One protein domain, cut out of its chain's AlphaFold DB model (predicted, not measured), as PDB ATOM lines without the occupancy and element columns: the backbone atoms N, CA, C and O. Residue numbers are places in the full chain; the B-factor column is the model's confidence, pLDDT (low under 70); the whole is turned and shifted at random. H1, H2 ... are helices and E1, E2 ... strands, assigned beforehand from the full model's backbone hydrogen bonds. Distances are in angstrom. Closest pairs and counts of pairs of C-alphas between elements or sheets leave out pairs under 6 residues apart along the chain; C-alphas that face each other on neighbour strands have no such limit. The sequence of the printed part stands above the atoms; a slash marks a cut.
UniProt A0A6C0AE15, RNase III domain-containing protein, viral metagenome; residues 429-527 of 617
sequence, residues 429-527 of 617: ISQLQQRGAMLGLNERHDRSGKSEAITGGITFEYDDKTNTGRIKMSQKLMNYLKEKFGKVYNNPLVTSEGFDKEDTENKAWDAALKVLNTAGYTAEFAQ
ATOM      1  N   ILE A 429     109.347  -4.024  73.377       92.69
ATOM      2  CA  ILE A 429     110.157  -4.992  72.633       92.69
ATOM      3  C   ILE A 429     111.577  -4.459  72.405       92.69
ATOM      4  O   ILE A 429     112.540  -5.084  72.834       92.69
ATOM      5  N   SER A 430     111.731  -3.265  71.829       89.25
ATOM      6  CA  SER A 430     113.039  -2.672  71.537       89.25
ATOM      7  C   SER A 430     113.866  -2.453  72.803       89.25
ATOM      8  O   SER A 430     115.070  -2.706  72.797       89.25
ATOM      9  N   GLN A 431     113.232  -2.053  73.908       91.81
ATOM     10  CA  GLN A 431     113.910  -1.920  75.198       91.81
ATOM     11  C   GLN A 431     114.456  -3.261  75.696       91.81
ATOM     12  O   GLN A 431     115.628  -3.355  76.060       91.81
ATOM     13  N   LEU A 432     113.632  -4.308  75.707       93.19
ATOM     14  CA  LEU A 432     114.040  -5.634  76.173       93.19
ATOM     15  C   LEU A 432     115.107  -6.259  75.270       93.19
ATOM     16  O   LEU A 432     116.080  -6.829  75.768       93.19
ATOM     17  N   GLN A 433     114.975  -6.074  73.958       90.88
ATOM     18  CA  GLN A 433     115.959  -6.488  72.963       90.88
ATOM     19  C   GLN A 433     117.313  -5.812  73.185       90.88
ATOM     20  O   GLN A 433     118.345  -6.484  73.196       90.88
ATOM     21  N   GLN A 434     117.326  -4.494  73.403       88.50
ATOM     22  CA  GLN A 434     118.552  -3.752  73.693       88.50
ATOM     23  C   GLN A 434     119.200  -4.228  74.994       88.50
ATOM     24  O   GLN A 434     120.410  -4.443  75.016       88.50
ATOM     25  N   ARG A 435     118.415  -4.469  76.051       93.31
ATOM     26  CA  ARG A 435     118.931  -4.994  77.327       93.31
ATOM     27  C   ARG A 435     119.546  -6.381  77.164       93.31
ATOM     28  O   ARG A 435     120.668  -6.608  77.600       93.31
ATOM     29  N   GLY A 436     118.869  -7.291  76.467       91.88
ATOM     30  CA  GLY A 436     119.423  -8.621  76.223       91.88
ATOM     31  C   GLY A 436     120.667  -8.586  75.326       91.88
ATOM     32  O   GLY A 436     121.621  -9.328  75.561       91.88
ATOM     33  N   ALA A 437     120.721  -7.663  74.358       87.69
ATOM     34  CA  ALA A 437     121.915  -7.417  73.551       87.69
ATOM     35  C   ALA A 437     123.097  -6.924  74.399       87.69
ATOM     36  O   ALA A 437     124.216  -7.411  74.234       87.69
ATOM     37  N   MET A 438     122.844  -5.991  75.323       87.81
ATOM     38  CA  MET A 438     123.836  -5.452  76.261       87.81
ATOM     39  C   MET A 438     124.463  -6.542  77.142       87.81
ATOM     40  O   MET A 438     125.638  -6.439  77.485       87.81
ATOM     41  N   LEU A 439     123.712  -7.605  77.434       88.69
ATOM     42  CA  LEU A 439     124.158  -8.754  78.222       88.69
ATOM     43  C   LEU A 439     124.744  -9.914  77.401       88.69
ATOM     44  O   LEU A 439     125.038 -10.974  77.950       88.69
ATOM     45  N   GLY A 440     124.861  -9.784  76.075       86.50
ATOM     46  CA  GLY A 440     125.314 -10.897  75.229       86.50
ATOM     47  C   GLY A 440     124.350 -12.097  75.230       86.50
ATOM     48  O   GLY A 440     124.758 -13.248  75.031       86.50
ATOM     49  N   LEU A 441     123.061 -11.850  75.472       87.31
ATOM     50  CA  LEU A 441     122.004 -12.866  75.450       87.31
ATOM     51  C   LEU A 441     121.371 -13.036  74.067       87.31
ATOM     52  O   LEU A 441     120.553 -13.932  73.883       87.31
ATOM     53  N   ASN A 442     121.769 -12.218  73.091       81.31
ATOM     54  CA  ASN A 442     121.390 -12.427  71.700       81.31
ATOM     55  C   ASN A 442     122.057 -13.698  71.176       81.31
ATOM     56  O   ASN A 442     123.279 -13.757  71.026       81.31
ATOM     57  N   GLU A 443     121.247 -14.705  70.877       74.19
ATOM     58  CA  GLU A 443     121.704 -15.859  70.118       74.19
ATOM     59  C   GLU A 443     121.882 -15.424  68.661       74.19
ATOM     60  O   GLU A 443     121.018 -14.769  68.071       74.19
ATOM     61  N   ARG A 444     123.052 -15.715  68.083       61.88
ATOM     62  CA  ARG A 444     123.248 -15.525  66.647       61.88
ATOM     63  C   ARG A 444     122.432 -16.603  65.956       61.88
ATOM     64  O   ARG A 444     122.810 -17.767  66.010       61.88
ATOM     65  N   HIS A 445     121.335 -16.210  65.321       60.91
ATOM     66  CA  HIS A 445     120.633 -17.124  64.436       60.91
ATOM     67  C   HIS A 445     121.529 -17.478  63.257       60.91
ATOM     68  O   HIS A 445     122.110 -16.600  62.608       60.91
ATOM     69  N   ASP A 446     121.620 -18.774  62.979       53.31
ATOM     70  CA  ASP A 446     122.116 -19.247  61.701       53.31
ATOM     71  C   ASP A 446     121.251 -18.650  60.587       53.31
ATOM     72  O   ASP A 446     120.038 -18.483  60.722       53.31
ATOM     73  N   ARG A 447     121.879 -18.306  59.460       55.19
ATOM     74  CA  ARG A 447     121.260 -17.602  58.319       55.19
ATOM     75  C   ARG A 447     120.126 -18.381  57.621       55.19
ATOM     76  O   ARG A 447     119.696 -17.980  56.546       55.19
ATOM     77  N   SER A 448     119.647 -19.483  58.194       58.22
ATOM     78  CA  SER A 448     118.614 -20.355  57.629       58.22
ATOM     79  C   SER A 448     117.203 -19.746  57.639       58.22
ATOM     80  O   SER A 448     116.286 -20.341  57.077       58.22
ATOM     81  N   GLY A 449     117.019 -18.547  58.210       53.25
ATOM     82  CA  GLY A 449     115.902 -17.643  57.894       53.25
ATOM     83  C   GLY A 449     114.508 -18.088  58.350       53.25
ATOM     84  O   GLY A 449     113.529 -17.470  57.943       53.25
ATOM     85  N   LYS A 450     114.397 -19.142  59.168       51.00
ATOM     86  CA  LYS A 450     113.104 -19.698  59.613       51.00
ATOM     87  C   LYS A 450     112.862 -19.680  61.123       51.00
ATOM     88  O   LYS A 450     111.781 -20.073  61.546       51.00
ATOM     89  N   SER A 451     113.816 -19.237  61.936       51.09
ATOM     90  CA  SER A 451     113.596 -19.059  63.372       51.09
ATOM     91  C   SER A 451     113.140 -17.632  63.669       51.09
ATOM     92  O   SER A 451     113.781 -16.661  63.262       51.09
ATOM     93  N   GLU A 452     112.032 -17.502  64.401       58.66
ATOM     94  CA  GLU A 452     111.627 -16.244  65.028       58.66
ATOM     95  C   GLU A 452     112.822 -15.684  65.814       58.66
ATOM     96  O   GLU A 452     113.503 -16.402  66.555       58.66
ATOM     97  N   ALA A 453     113.165 -14.419  65.577       57.44
ATOM     98  CA  ALA A 453     114.372 -13.824  66.129       57.44
ATOM     99  C   ALA A 453     114.309 -13.819  67.668       57.44
ATOM    100  O   ALA A 453     113.563 -13.025  68.245       57.44
ATOM    101  N   ILE A 454     115.104 -14.671  68.339       65.69
ATOM    102  CA  ILE A 454     115.253 -14.669  69.801       65.69
ATOM    103  C   ILE A 454     116.069 -13.430  70.136       65.69
ATOM    104  O   ILE A 454     117.299 -13.447  70.212       65.69
ATOM    105  N   THR A 455     115.377 -12.311  70.265       69.00
ATOM    106  CA  THR A 455     116.029 -11.019  70.371       69.00
ATOM    107  C   THR A 455     116.094 -10.661  71.850       69.00
ATOM    108  O   THR A 455     115.079 -10.416  72.494       69.00
ATOM    109  N   GLY A 456     117.295 -10.713  72.423       80.69
ATOM    110  CA  GLY A 456     117.527 -10.497  73.850       80.69
ATOM    111  C   GLY A 456     117.185 -11.678  74.759       80.69
ATOM    112  O   GLY A 456     117.049 -11.485  75.963       80.69
ATOM    113  N   GLY A 457     117.038 -12.888  74.209       88.88
ATOM    114  CA  GLY A 457     116.633 -14.069  74.981       88.88
ATOM    115  C   GLY A 457     115.131 -14.135  75.267       88.88
ATOM    116  O   GLY A 457     114.727 -14.870  76.165       88.88
ATOM    117  N   ILE A 458     114.312 -13.370  74.541       92.31
ATOM    118  CA  ILE A 458     112.856 -13.332  74.696       92.31
ATOM    119  C   ILE A 458     112.201 -13.545  73.326       92.31
ATOM    120  O   ILE A 458     112.695 -13.029  72.321       92.31
ATOM    121  N   THR A 459     111.109 -14.306  73.282       92.94
ATOM    122  CA  THR A 459     110.297 -14.543  72.080       92.94
ATOM    123  C   THR A 459     108.826 -14.257  72.340       92.94
ATOM    124  O   THR A 459     108.366 -14.300  73.483       92.94
ATOM    125  N   PHE A 460     108.095 -13.970  71.266       93.94
ATOM    126  CA  PHE A 460     106.651 -13.782  71.269       93.94
ATOM    127  C   PHE A 460     105.998 -14.884  70.437       93.94
ATOM    128  O   PHE A 460     106.361 -15.069  69.283       93.94
ATOM    129  N   GLU A 461     105.033 -15.590  71.019       95.25
ATOM    130  CA  GLU A 461     104.200 -16.572  70.324       95.25
ATOM    131  C   GLU A 461     102.753 -16.084  70.291       95.25
ATOM    132  O   GLU A 461     102.214 -15.692  71.327       95.25
ATOM    133  N   TYR A 462     102.113 -16.146  69.123       96.12
ATOM    134  CA  TYR A 462     100.718 -15.747  68.936       96.12
ATOM    135  C   TYR A 462      99.835 -16.956  68.613       96.12
ATOM    136  O   TYR A 462     100.202 -17.789  67.787       96.12
ATOM    137  N   ASP A 463      98.671 -17.039  69.254       96.38
ATOM    138  CA  ASP A 463      97.635 -18.034  68.984       96.38
ATOM    139  C   ASP A 463      96.416 -17.361  68.340       96.38
ATOM    140  O   ASP A 463      95.590 -16.751  69.025       96.38
ATOM    141  N   ASP A 464      96.290 -17.515  67.017       94.88
ATOM    142  CA  ASP A 464      95.212 -16.930  66.207       94.88
ATOM    143  C   ASP A 464      93.806 -17.367  66.660       94.88
ATOM    144  O   ASP A 464      92.830 -16.664  66.412       94.88
ATOM    145  N   LYS A 465      93.661 -18.536  67.305       95.81
ATOM    146  CA  LYS A 465      92.336 -19.050  67.704       95.81
ATOM    147  C   LYS A 465      91.785 -18.340  68.926       95.81
ATOM    148  O   LYS A 465      90.572 -18.252  69.093       95.81
ATOM    149  N   THR A 466      92.679 -17.911  69.806       95.56
ATOM    150  CA  THR A 466      92.332 -17.294  71.086       95.56
ATOM    151  C   THR A 466      92.654 -15.804  71.113       95.56
ATOM    152  O   THR A 466      92.306 -15.142  72.084       95.56
ATOM    153  N   ASN A 467      93.306 -15.275  70.068       95.38
ATOM    154  CA  ASN A 467      93.933 -13.953  70.062       95.38
ATOM    155  C   ASN A 467      94.797 -13.731  71.314       95.38
ATOM    156  O   ASN A 467      94.798 -12.653  71.914       95.38
ATOM    157  N   THR A 468      95.517 -14.782  71.731       97.00
ATOM    158  CA  THR A 468      96.423 -14.723  72.881       97.00
ATOM    159  C   THR A 468      97.871 -14.644  72.422       97.00
ATOM    160  O   THR A 468      98.311 -15.361  71.526       97.00
ATOM    161  N   GLY A 469      98.631 -13.766  73.063       96.62
ATOM    162  CA  GLY A 469     100.064 -13.609  72.880       96.62
ATOM    163  C   GLY A 469     100.807 -14.080  74.118       96.62
ATOM    164  O   GLY A 469     100.370 -13.833  75.241       96.62
ATOM    165  N   ARG A 470     101.931 -14.767  73.934       97.19
ATOM    166  CA  ARG A 470     102.748 -15.313  75.021       97.19
ATOM    167  C   ARG A 470     104.184 -14.862  74.863       97.19
ATOM    168  O   ARG A 470     104.805 -15.109  73.835       97.19
ATOM    169  N   ILE A 471     104.731 -14.251  75.907       96.44
ATOM    170  CA  ILE A 471     106.151 -13.914  75.970       96.44
ATOM    171  C   ILE A 471     106.891 -15.054  76.649       96.44
ATOM    172  O   ILE A 471     106.619 -15.365  77.808       96.44
ATOM    173  N   LYS A 472     107.839 -15.669  75.946       95.81
ATOM    174  CA  LYS A 472     108.695 -16.731  76.477       95.81
ATOM    175  C   LYS A 472     110.118 -16.245  76.661       95.81
ATOM    176  O   LYS A 472     110.600 -15.400  75.914       95.81
ATOM    177  N   MET A 473     110.802 -16.805  77.652       94.62
ATOM    178  CA  MET A 473     112.222 -16.543  77.879       94.62
ATOM    179  C   MET A 473     113.063 -17.756  77.508       94.62
ATOM    180  O   MET A 473     112.668 -18.901  77.735       94.62
ATOM    181  N   SER A 474     114.253 -17.499  76.972       93.19
ATOM    182  CA  SER A 474     115.255 -18.530  76.751       93.19
ATOM    183  C   SER A 474     115.780 -19.053  78.087       93.19
ATOM    184  O   SER A 474     115.832 -18.335  79.093       93.19
ATOM    185  N   GLN A 475     116.229 -20.309  78.101       93.06
ATOM    186  CA  GLN A 475     116.829 -20.899  79.299       93.06
ATOM    187  C   GLN A 475     118.057 -20.107  79.768       93.06
ATOM    188  O   GLN A 475     118.277 -19.966  80.970       93.06
ATOM    189  N   LYS A 476     118.825 -19.540  78.827       92.44
ATOM    190  CA  LYS A 476     119.993 -18.702  79.115       92.44
ATOM    191  C   LYS A 476     119.607 -17.453  79.911       92.44
ATOM    192  O   LYS A 476     120.224 -17.190  80.941       92.44
ATOM    193  N   LEU A 477     118.573 -16.723  79.478       92.31
ATOM    194  CA  LEU A 477     118.084 -15.544  80.198       92.31
ATOM    195  C   LEU A 477     117.504 -15.935  81.563       92.31
ATOM    196  O   LEU A 477     117.837 -15.306  82.560       92.31
ATOM    197  N   MET A 478     116.703 -17.003  81.642       94.25
ATOM    198  CA  MET A 478     116.150 -17.473  82.921       94.25
ATOM    199  C   MET A 478     117.241 -17.832  83.934       94.25
ATOM    200  O   MET A 478     117.157 -17.431  85.094       94.25
ATOM    201  N   ASN A 479     118.281 -18.548  83.500       94.56
ATOM    202  CA  ASN A 479     119.416 -18.898  84.353       94.56
ATOM    203  C   ASN A 479     120.170 -17.649  84.816       94.56
ATOM    204  O   ASN A 479     120.456 -17.523  86.003       94.56
ATOM    205  N   TYR A 480     120.421 -16.709  83.901       92.56
ATOM    206  CA  TYR A 480     121.084 -15.447  84.217       92.56
ATOM    207  C   TYR A 480     120.291 -14.630  85.250       92.56
ATOM    208  O   TYR A 480     120.845 -14.181  86.253       92.56
ATOM    209  N   LEU A 481     118.973 -14.484  85.066       93.25
ATOM    210  CA  LEU A 481     118.122 -13.759  86.011       93.25
ATOM    211  C   LEU A 481     118.019 -14.476  87.368       93.25
ATOM    212  O   LEU A 481     117.962 -13.812  88.403       93.25
ATOM    213  N   LYS A 482     118.024 -15.815  87.384       95.31
ATOM    214  CA  LYS A 482     118.057 -16.604  88.623       95.31
ATOM    215  C   LYS A 482     119.358 -16.390  89.388       95.31
ATOM    216  O   LYS A 482     119.314 -16.220  90.600       95.31
ATOM    217  N   GLU A 483     120.491 -16.381  88.695       95.44
ATOM    218  CA  GLU A 483     121.801 -16.135  89.298       95.44
ATOM    219  C   GLU A 483     121.898 -14.716  89.872       95.44
ATOM    220  O   GLU A 483     122.300 -14.541  91.020       95.44
ATOM    221  N   LYS A 484     121.482 -13.703  89.101       94.25
ATOM    222  CA  LYS A 484     121.629 -12.291  89.485       94.25
ATOM    223  C   LYS A 484     120.602 -11.812  90.505       94.25
ATOM    224  O   LYS A 484     120.942 -11.020  91.377       94.25
ATOM    225  N   PHE A 485     119.357 -12.274  90.404       94.69
ATOM    226  CA  PHE A 485     118.248 -11.771  91.222       94.69
ATOM    227  C   PHE A 485     117.670 -12.810  92.188       94.69
ATOM    228  O   PHE A 485     116.745 -12.489  92.932       94.69
ATOM    229  N   GLY A 486     118.148 -14.059  92.165       94.69
ATOM    230  CA  GLY A 486     117.606 -15.146  92.992       94.69
ATOM    231  C   GLY A 486     116.170 -15.551  92.634       94.69
ATOM    232  O   GLY A 486     115.539 -16.296  93.381       94.69
ATOM    233  N   LYS A 487     115.626 -15.054  91.515       91.69
ATOM    234  CA  LYS A 487     114.227 -15.250  91.109       91.69
ATOM    235  C   LYS A 487     114.117 -16.283  89.997       91.69
ATOM    236  O   LYS A 487     114.825 -16.213  88.997       91.69
ATOM    237  N   VAL A 488     113.190 -17.222  90.161       92.12
ATOM    238  CA  VAL A 488     112.774 -18.150  89.105       92.12
ATOM    239  C   VAL A 488     111.519 -17.582  88.456       92.12
ATOM    240  O   VAL A 488     110.607 -17.148  89.156       92.12
ATOM    241  N   TYR A 489     111.486 -17.573  87.129       92.75
ATOM    242  CA  TYR A 489     110.362 -17.052  86.359       92.75
ATOM    243  C   TYR A 489     109.649 -18.188  85.638       92.75
ATOM    244  O   TYR A 489     110.273 -19.177  85.248       92.75
ATOM    245  N   ASN A 490     108.346 -18.017  85.443       93.44
ATOM    246  CA  ASN A 490     107.545 -18.931  84.641       93.44
ATOM    247  C   ASN A 490     107.880 -18.784  83.149       93.44
ATOM    248  O   ASN A 490     108.369 -17.743  82.705       93.44
ATOM    249  N   ASN A 491     107.586 -19.833  82.381       93.00
ATOM    250  CA  ASN A 491     107.654 -19.821  80.926       93.00
ATOM    251  C   ASN A 491     106.344 -20.417  80.367       93.00
ATOM    252  O   ASN A 491     106.136 -21.622  80.517       93.00
ATOM    253  N   PRO A 492     105.440 -19.616  79.774       95.44
ATOM    254  CA  PRO A 492     105.614 -18.211  79.402       95.44
ATOM    255  C   PRO A 492     105.731 -17.265  80.608       95.44
ATOM    256  O   PRO A 492     105.176 -17.520  81.677       95.44
ATOM    257  N   LEU A 493     106.472 -16.174  80.418       96.25
ATOM    258  CA  LEU A 493     106.635 -15.088  81.384       96.25
ATOM    259  C   LEU A 493     105.325 -14.310  81.560       96.25
ATOM    260  O   LEU A 493     104.950 -13.973  82.680       96.25
ATOM    261  N   VAL A 494     104.650 -14.021  80.445       97.56
ATOM    262  CA  VAL A 494     103.359 -13.324  80.389       97.56
ATOM    263  C   VAL A 494     102.499 -13.933  79.285       97.56
ATOM    264  O   VAL A 494     103.021 -14.305  78.234       97.56
ATOM    265  N   THR A 495     101.188 -13.964  79.518       97.31
ATOM    266  CA  THR A 495     100.153 -14.173  78.499       97.31
ATOM    267  C   THR A 495      99.247 -12.940  78.461       97.31
ATOM    268  O   THR A 495      98.868 -12.440  79.521       97.31
ATOM    269  N   SER A 496      98.903 -12.447  77.275       96.88
ATOM    270  CA  SER A 496      97.989 -11.315  77.066       96.88
ATOM    271  C   SER A 496      96.969 -11.616  75.973       96.88
ATOM    272  O   SER A 496      97.211 -12.453  75.108       96.88
ATOM    273  N   GLU A 497      95.848 -10.902  76.000       96.56
ATOM    274  CA  GLU A 497      94.791 -10.948  74.982       96.56
ATOM    275  C   GLU A 497      94.633  -9.564  74.336       96.56
ATOM    276  O   GLU A 497      94.753  -8.528  75.008       96.56
ATOM    277  N   GLY A 498      94.368  -9.535  73.032       94.50
ATOM    278  CA  GLY A 498      94.168  -8.303  72.273       94.50
ATOM    279  C   GLY A 498      93.153  -8.448  71.144       94.50
ATOM    280  O   GLY A 498      92.595  -9.518  70.908       94.50
ATOM    281  N   PHE A 499      92.866  -7.327  70.481       91.94
ATOM    282  CA  PHE A 499      91.878  -7.283  69.398       91.94
ATOM    283  C   PHE A 499      92.398  -7.934  68.114       91.94
ATOM    284  O   PHE A 499      91.650  -8.606  67.407       91.94
ATOM    285  N   ASP A 500      93.682  -7.738  67.839       93.81
ATOM    286  CA  ASP A 500      94.421  -8.319  66.727       93.81
ATOM    287  C   ASP A 500      95.838  -8.701  67.182       93.81
ATOM    288  O   ASP A 500      96.210  -8.528  68.349       93.81
ATOM    289  N   LYS A 501      96.642  -9.235  66.259       94.31
ATOM    290  CA  LYS A 501      98.007  -9.677  66.550       94.31
ATOM    291  C   LYS A 501      98.912  -8.544  67.038       94.31
ATOM    292  O   LYS A 501      99.683  -8.771  67.966       94.31
ATOM    293  N   GLU A 502      98.828  -7.353  66.448       91.50
ATOM    294  CA  GLU A 502      99.709  -6.229  66.787       91.50
ATOM    295  C   GLU A 502      99.370  -5.651  68.168       91.50
ATOM    296  O   GLU A 502     100.263  -5.435  68.990       91.50
ATOM    297  N   ASP A 503      98.085  -5.450  68.468       90.38
ATOM    298  CA  ASP A 503      97.615  -5.036  69.794       90.38
ATOM    299  C   ASP A 503      97.993  -6.071  70.862       90.38
ATOM    300  O   ASP A 503      98.531  -5.722  71.918       90.38
ATOM    301  N   THR A 504      97.776  -7.357  70.569       94.50
ATOM    302  CA  THR A 504      98.128  -8.453  71.478       94.50
ATOM    303  C   THR A 504      99.629  -8.492  71.754       94.50
ATOM    304  O   THR A 504     100.033  -8.633  72.910       94.50
ATOM    305  N   GLU A 505     100.453  -8.338  70.715       94.81
ATOM    306  CA  GLU A 505     101.911  -8.302  70.813       94.81
ATOM    307  C   GLU A 505     102.391  -7.122  71.663       94.81
ATOM    308  O   GLU A 505     103.145  -7.320  72.620       94.81
ATOM    309  N   ASN A 506     101.914  -5.905  71.382       91.00
ATOM    310  CA  ASN A 506     102.286  -4.712  72.144       91.00
ATOM    311  C   ASN A 506     101.939  -4.863  73.635       91.00
ATOM    312  O   ASN A 506     102.794  -4.637  74.495       91.00
ATOM    313  N   LYS A 507     100.727  -5.346  73.949       93.62
ATOM    314  CA  LYS A 507     100.302  -5.629  75.330       93.62
ATOM    315  C   LYS A 507     101.186  -6.671  76.013       93.62
ATOM    316  O   LYS A 507     101.526  -6.507  77.187       93.62
ATOM    317  N   ALA A 508     101.563  -7.733  75.296       95.62
ATOM    318  CA  ALA A 508     102.414  -8.792  75.830       95.62
ATOM    319  C   ALA A 508     103.796  -8.245  76.211       95.62
ATOM    320  O   ALA A 508     104.290  -8.501  77.313       95.62
ATOM    321  N   TRP A 509     104.399  -7.450  75.321       95.44
ATOM    322  CA  TRP A 509     105.706  -6.838  75.538       95.44
ATOM    323  C   TRP A 509     105.702  -5.812  76.671       95.44
ATOM    324  O   TRP A 509     106.617  -5.834  77.497       95.44
ATOM    325  N   ASP A 510     104.682  -4.959  76.763       93.06
ATOM    326  CA  ASP A 510     104.552  -3.980  77.849       93.06
ATOM    327  C   ASP A 510     104.429  -4.668  79.213       93.06
ATOM    328  O   ASP A 510     105.105  -4.304  80.185       93.06
ATOM    329  N   ALA A 511     103.609  -5.716  79.287       95.31
ATOM    330  CA  ALA A 511     103.452  -6.502  80.499       95.31
ATOM    331  C   ALA A 511     104.747  -7.249  80.869       95.31
ATOM    332  O   ALA A 511     105.152  -7.225  82.034       95.31
ATOM    333  N   ALA A 512     105.451  -7.837  79.896       95.94
ATOM    334  CA  ALA A 512     106.745  -8.475  80.127       95.94
ATOM    335  C   ALA A 512     107.800  -7.478  80.628       95.94
ATOM    336  O   ALA A 512     108.497  -7.754  81.608       95.94
ATOM    337  N   LEU A 513     107.880  -6.290  80.019       94.62
ATOM    338  CA  LEU A 513     108.773  -5.218  80.454       94.62
ATOM    339  C   LEU A 513     108.472  -4.794  81.895       94.62
ATOM    340  O   LEU A 513     109.397  -4.628  82.690       94.62
ATOM    341  N   LYS A 514     107.192  -4.661  82.259       94.44
ATOM    342  CA  LYS A 514     106.770  -4.324  83.625       94.44
ATOM    343  C   LYS A 514     107.182  -5.395  84.637       94.44
ATOM    344  O   LYS A 514     107.730  -5.049  85.688       94.44
ATOM    345  N   VAL A 515     106.949  -6.675  84.329       95.38
ATOM    346  CA  VAL A 515     107.356  -7.803  85.185       95.38
ATOM    347  C   VAL A 515     108.867  -7.783  85.399       95.38
ATOM    348  O   VAL A 515     109.328  -7.825  86.539       95.38
ATOM    349  N   LEU A 516     109.637  -7.636  84.321       95.06
ATOM    350  CA  LEU A 516     111.095  -7.640  84.366       95.06
ATOM    351  C   LEU A 516     111.684  -6.412  85.081       95.06
ATOM    352  O   LEU A 516     112.585  -6.566  85.905       95.06
ATOM    353  N   ASN A 517     111.136  -5.214  84.862       93.31
ATOM    354  CA  ASN A 517     111.524  -4.007  85.603       93.31
ATOM    355  C   ASN A 517     111.306  -4.183  87.111       93.31
ATOM    356  O   ASN A 517     112.204  -3.908  87.901       93.31
ATOM    357  N   THR A 518     110.138  -4.699  87.509       93.56
ATOM    358  CA  THR A 518     109.805  -4.979  88.922       93.56
ATOM    359  C   THR A 518     110.761  -6.005  89.534       93.56
ATOM    360  O   THR A 518     111.012  -6.031  90.740       93.56
ATOM    361  N   ALA A 519     111.320  -6.868  88.695       93.25
ATOM    362  CA  ALA A 519     112.285  -7.870  89.090       93.25
ATOM    363  C   ALA A 519     113.715  -7.337  89.286       93.25
ATOM    364  O   ALA A 519     114.518  -8.055  89.876       93.25
ATOM    365  N   GLY A 520     114.008  -6.108  88.847       93.81
ATOM    366  CA  GLY A 520     115.347  -5.514  88.850       93.81
ATOM    367  C   GLY A 520     116.057  -5.572  87.494       93.81
ATOM    368  O   GLY A 520     117.144  -5.019  87.355       93.81
ATOM    369  N   TYR A 521     115.444  -6.174  86.467       94.50
ATOM    370  CA  TYR A 521     115.976  -6.200  85.102       94.50
ATOM    371  C   TYR A 521     115.676  -4.885  84.365       94.50
ATOM    372  O   TYR A 521     114.916  -4.847  83.395       94.50
ATOM    373  N   THR A 522     116.235  -3.782  84.864       93.50
ATOM    374  CA  THR A 522     116.036  -2.432  84.318       93.50
ATOM    375  C   THR A 522     117.056  -2.092  83.223       93.50
ATOM    376  O   THR A 522     117.976  -2.864  82.938       93.50
ATOM    377  N   ALA A 523     116.889  -0.937  82.570       89.12
ATOM    378  CA  ALA A 523     117.858  -0.452  81.586       89.12
ATOM    379  C   ALA A 523     119.196  -0.079  82.244       89.12
ATOM    380  O   ALA A 523     120.256  -0.366  81.694       89.12
ATOM    381  N   GLU A 524     119.144   0.510  83.440       89.38
ATOM    382  CA  GLU A 524     120.308   0.881  84.246       89.38
ATOM    383  C   GLU A 524     121.115  -0.363  84.617       89.38
ATOM    384  O   GLU A 524     122.318  -0.399  84.374       89.38
ATOM    385  N   PHE A 525     120.439  -1.417  85.090       93.31
ATOM    386  CA  PHE A 525     121.072  -2.702  85.378       93.31
ATOM    387  C   PHE A 525     121.763  -3.290  84.141       93.31
ATOM    388  O   PHE A 525     122.938  -3.646  84.197       93.31
ATOM    389  N   ALA A 526     121.065  -3.364  83.001       91.62
ATOM    390  CA  ALA A 526     121.643  -3.922  81.778       91.62
ATOM    391  C   ALA A 526     122.862  -3.118  81.291       91.62
ATOM    392  O   ALA A 526     123.830  -3.691  80.791       91.62
ATOM    393  N   GLN A 527     122.836  -1.794  81.465       88.38
ATOM    394  CA  GLN A 527     123.960  -0.927  81.139       88.38
ATOM    395  C   GLN A 527     125.144  -1.141  82.095       88.38
ATOM    396  O   GLN A 527     126.282  -1.218  81.631       88.38
TER     397      GLN A 527
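AT A GLANCE: This is residues 429 to 527 of the 617 residues of the protein "RNase III domain-containing protein" of viral metagenome (UniProt A0A6C0AE15). A small antiparallel sheet of three strands, E1, E2 and E3, is covered on one face by one long helix, H3, which crosses the strands at a slant. H1 packs on one side of H3, H4 packs on H1, H2 sits past the end of E2, and residues 446 to 451 stick out as the tip of a long loop. The printed part has 99 residues, with four named helices and three named strands in the order H1, E1, E2, H2, E3, H3, H4; the sheet's order is E1, E2, E3, and the class is mixed, helices and strands. The whole is compact, with a radius of gyration of the C-alphas of 13.3 A and spans of 37 by 34 by 20 A.

IN THESE COORDINATES: H1, residues 429 to 438, begins at C-alpha 429 (110.157, -4.992, 72.633) and is 14.2 A long. E1, residues 458 to 463, measures 16.9 A, and E2, residues 468 to 473, 16.7 A. H2, residues 475 to 485, is 15.1 A long. E3, residues 494 to 497, measures 10.4 A. H3, residues 501 to 519, is the longest helix at 26.7 A and begins at C-alpha 501 (98.007, -9.677, 66.550). H4, residues 523 to 527, spans 6.1 A and ends at C-alpha 527 (123.960, -0.927, 81.139).

HOW THE PARTS SIT: E1 and E2 form a hairpin, antiparallel at 157 degrees, with N 461 and O 470 2.9 A apart, within hydrogen-bond range. E2, the inner strand, and E3 are antiparallel at 164 degrees, with N 469 and O 496 within range at 2.8 A. H3 and the sheet make two layers, a helix on one face of a sheet, at a height over the sheet of 6.1 A. H3 lies over E2 and E3, and only just not over E1, on which 2 of its C-alphas fall; it runs slantwise to the strands, at 41 degrees to E2 on the local plane. The closest C-alphas of E3 and H3 are those of Ser 496 and Ala 508, 5.2 A apart. H1 touches H3, with residues 506 to 513 of H3 alone, at a steep tilt of 46 degrees, the same way; their closest C-alphas, Ile 429 and Trp 509, are 5.6 A apart. H4 touches H1, the closest C-alphas being those of Arg 435 and Ala 526, 5.3 A apart. H1 and H2 each only graze the sheet, and H4 is not on it. H2 and H3 are close but not clearly touching, with C-alphas 485 and 519 the closest at 7.4 A. In H1, H2, H3 and H4 every O i to N i+4 pair is within hydrogen-bond range.

THE WHOLE: The C-alphas of Lys 465 and Gln 527, the two farthest apart, are 38.8 A apart. The printed part has no cut. The link from H1 to E1, residues 439 to 457, is long, and its residues 446 to 451 stand free. The mean pLDDT of the printed part is 88.7, and residues 444 to 455 are under 70.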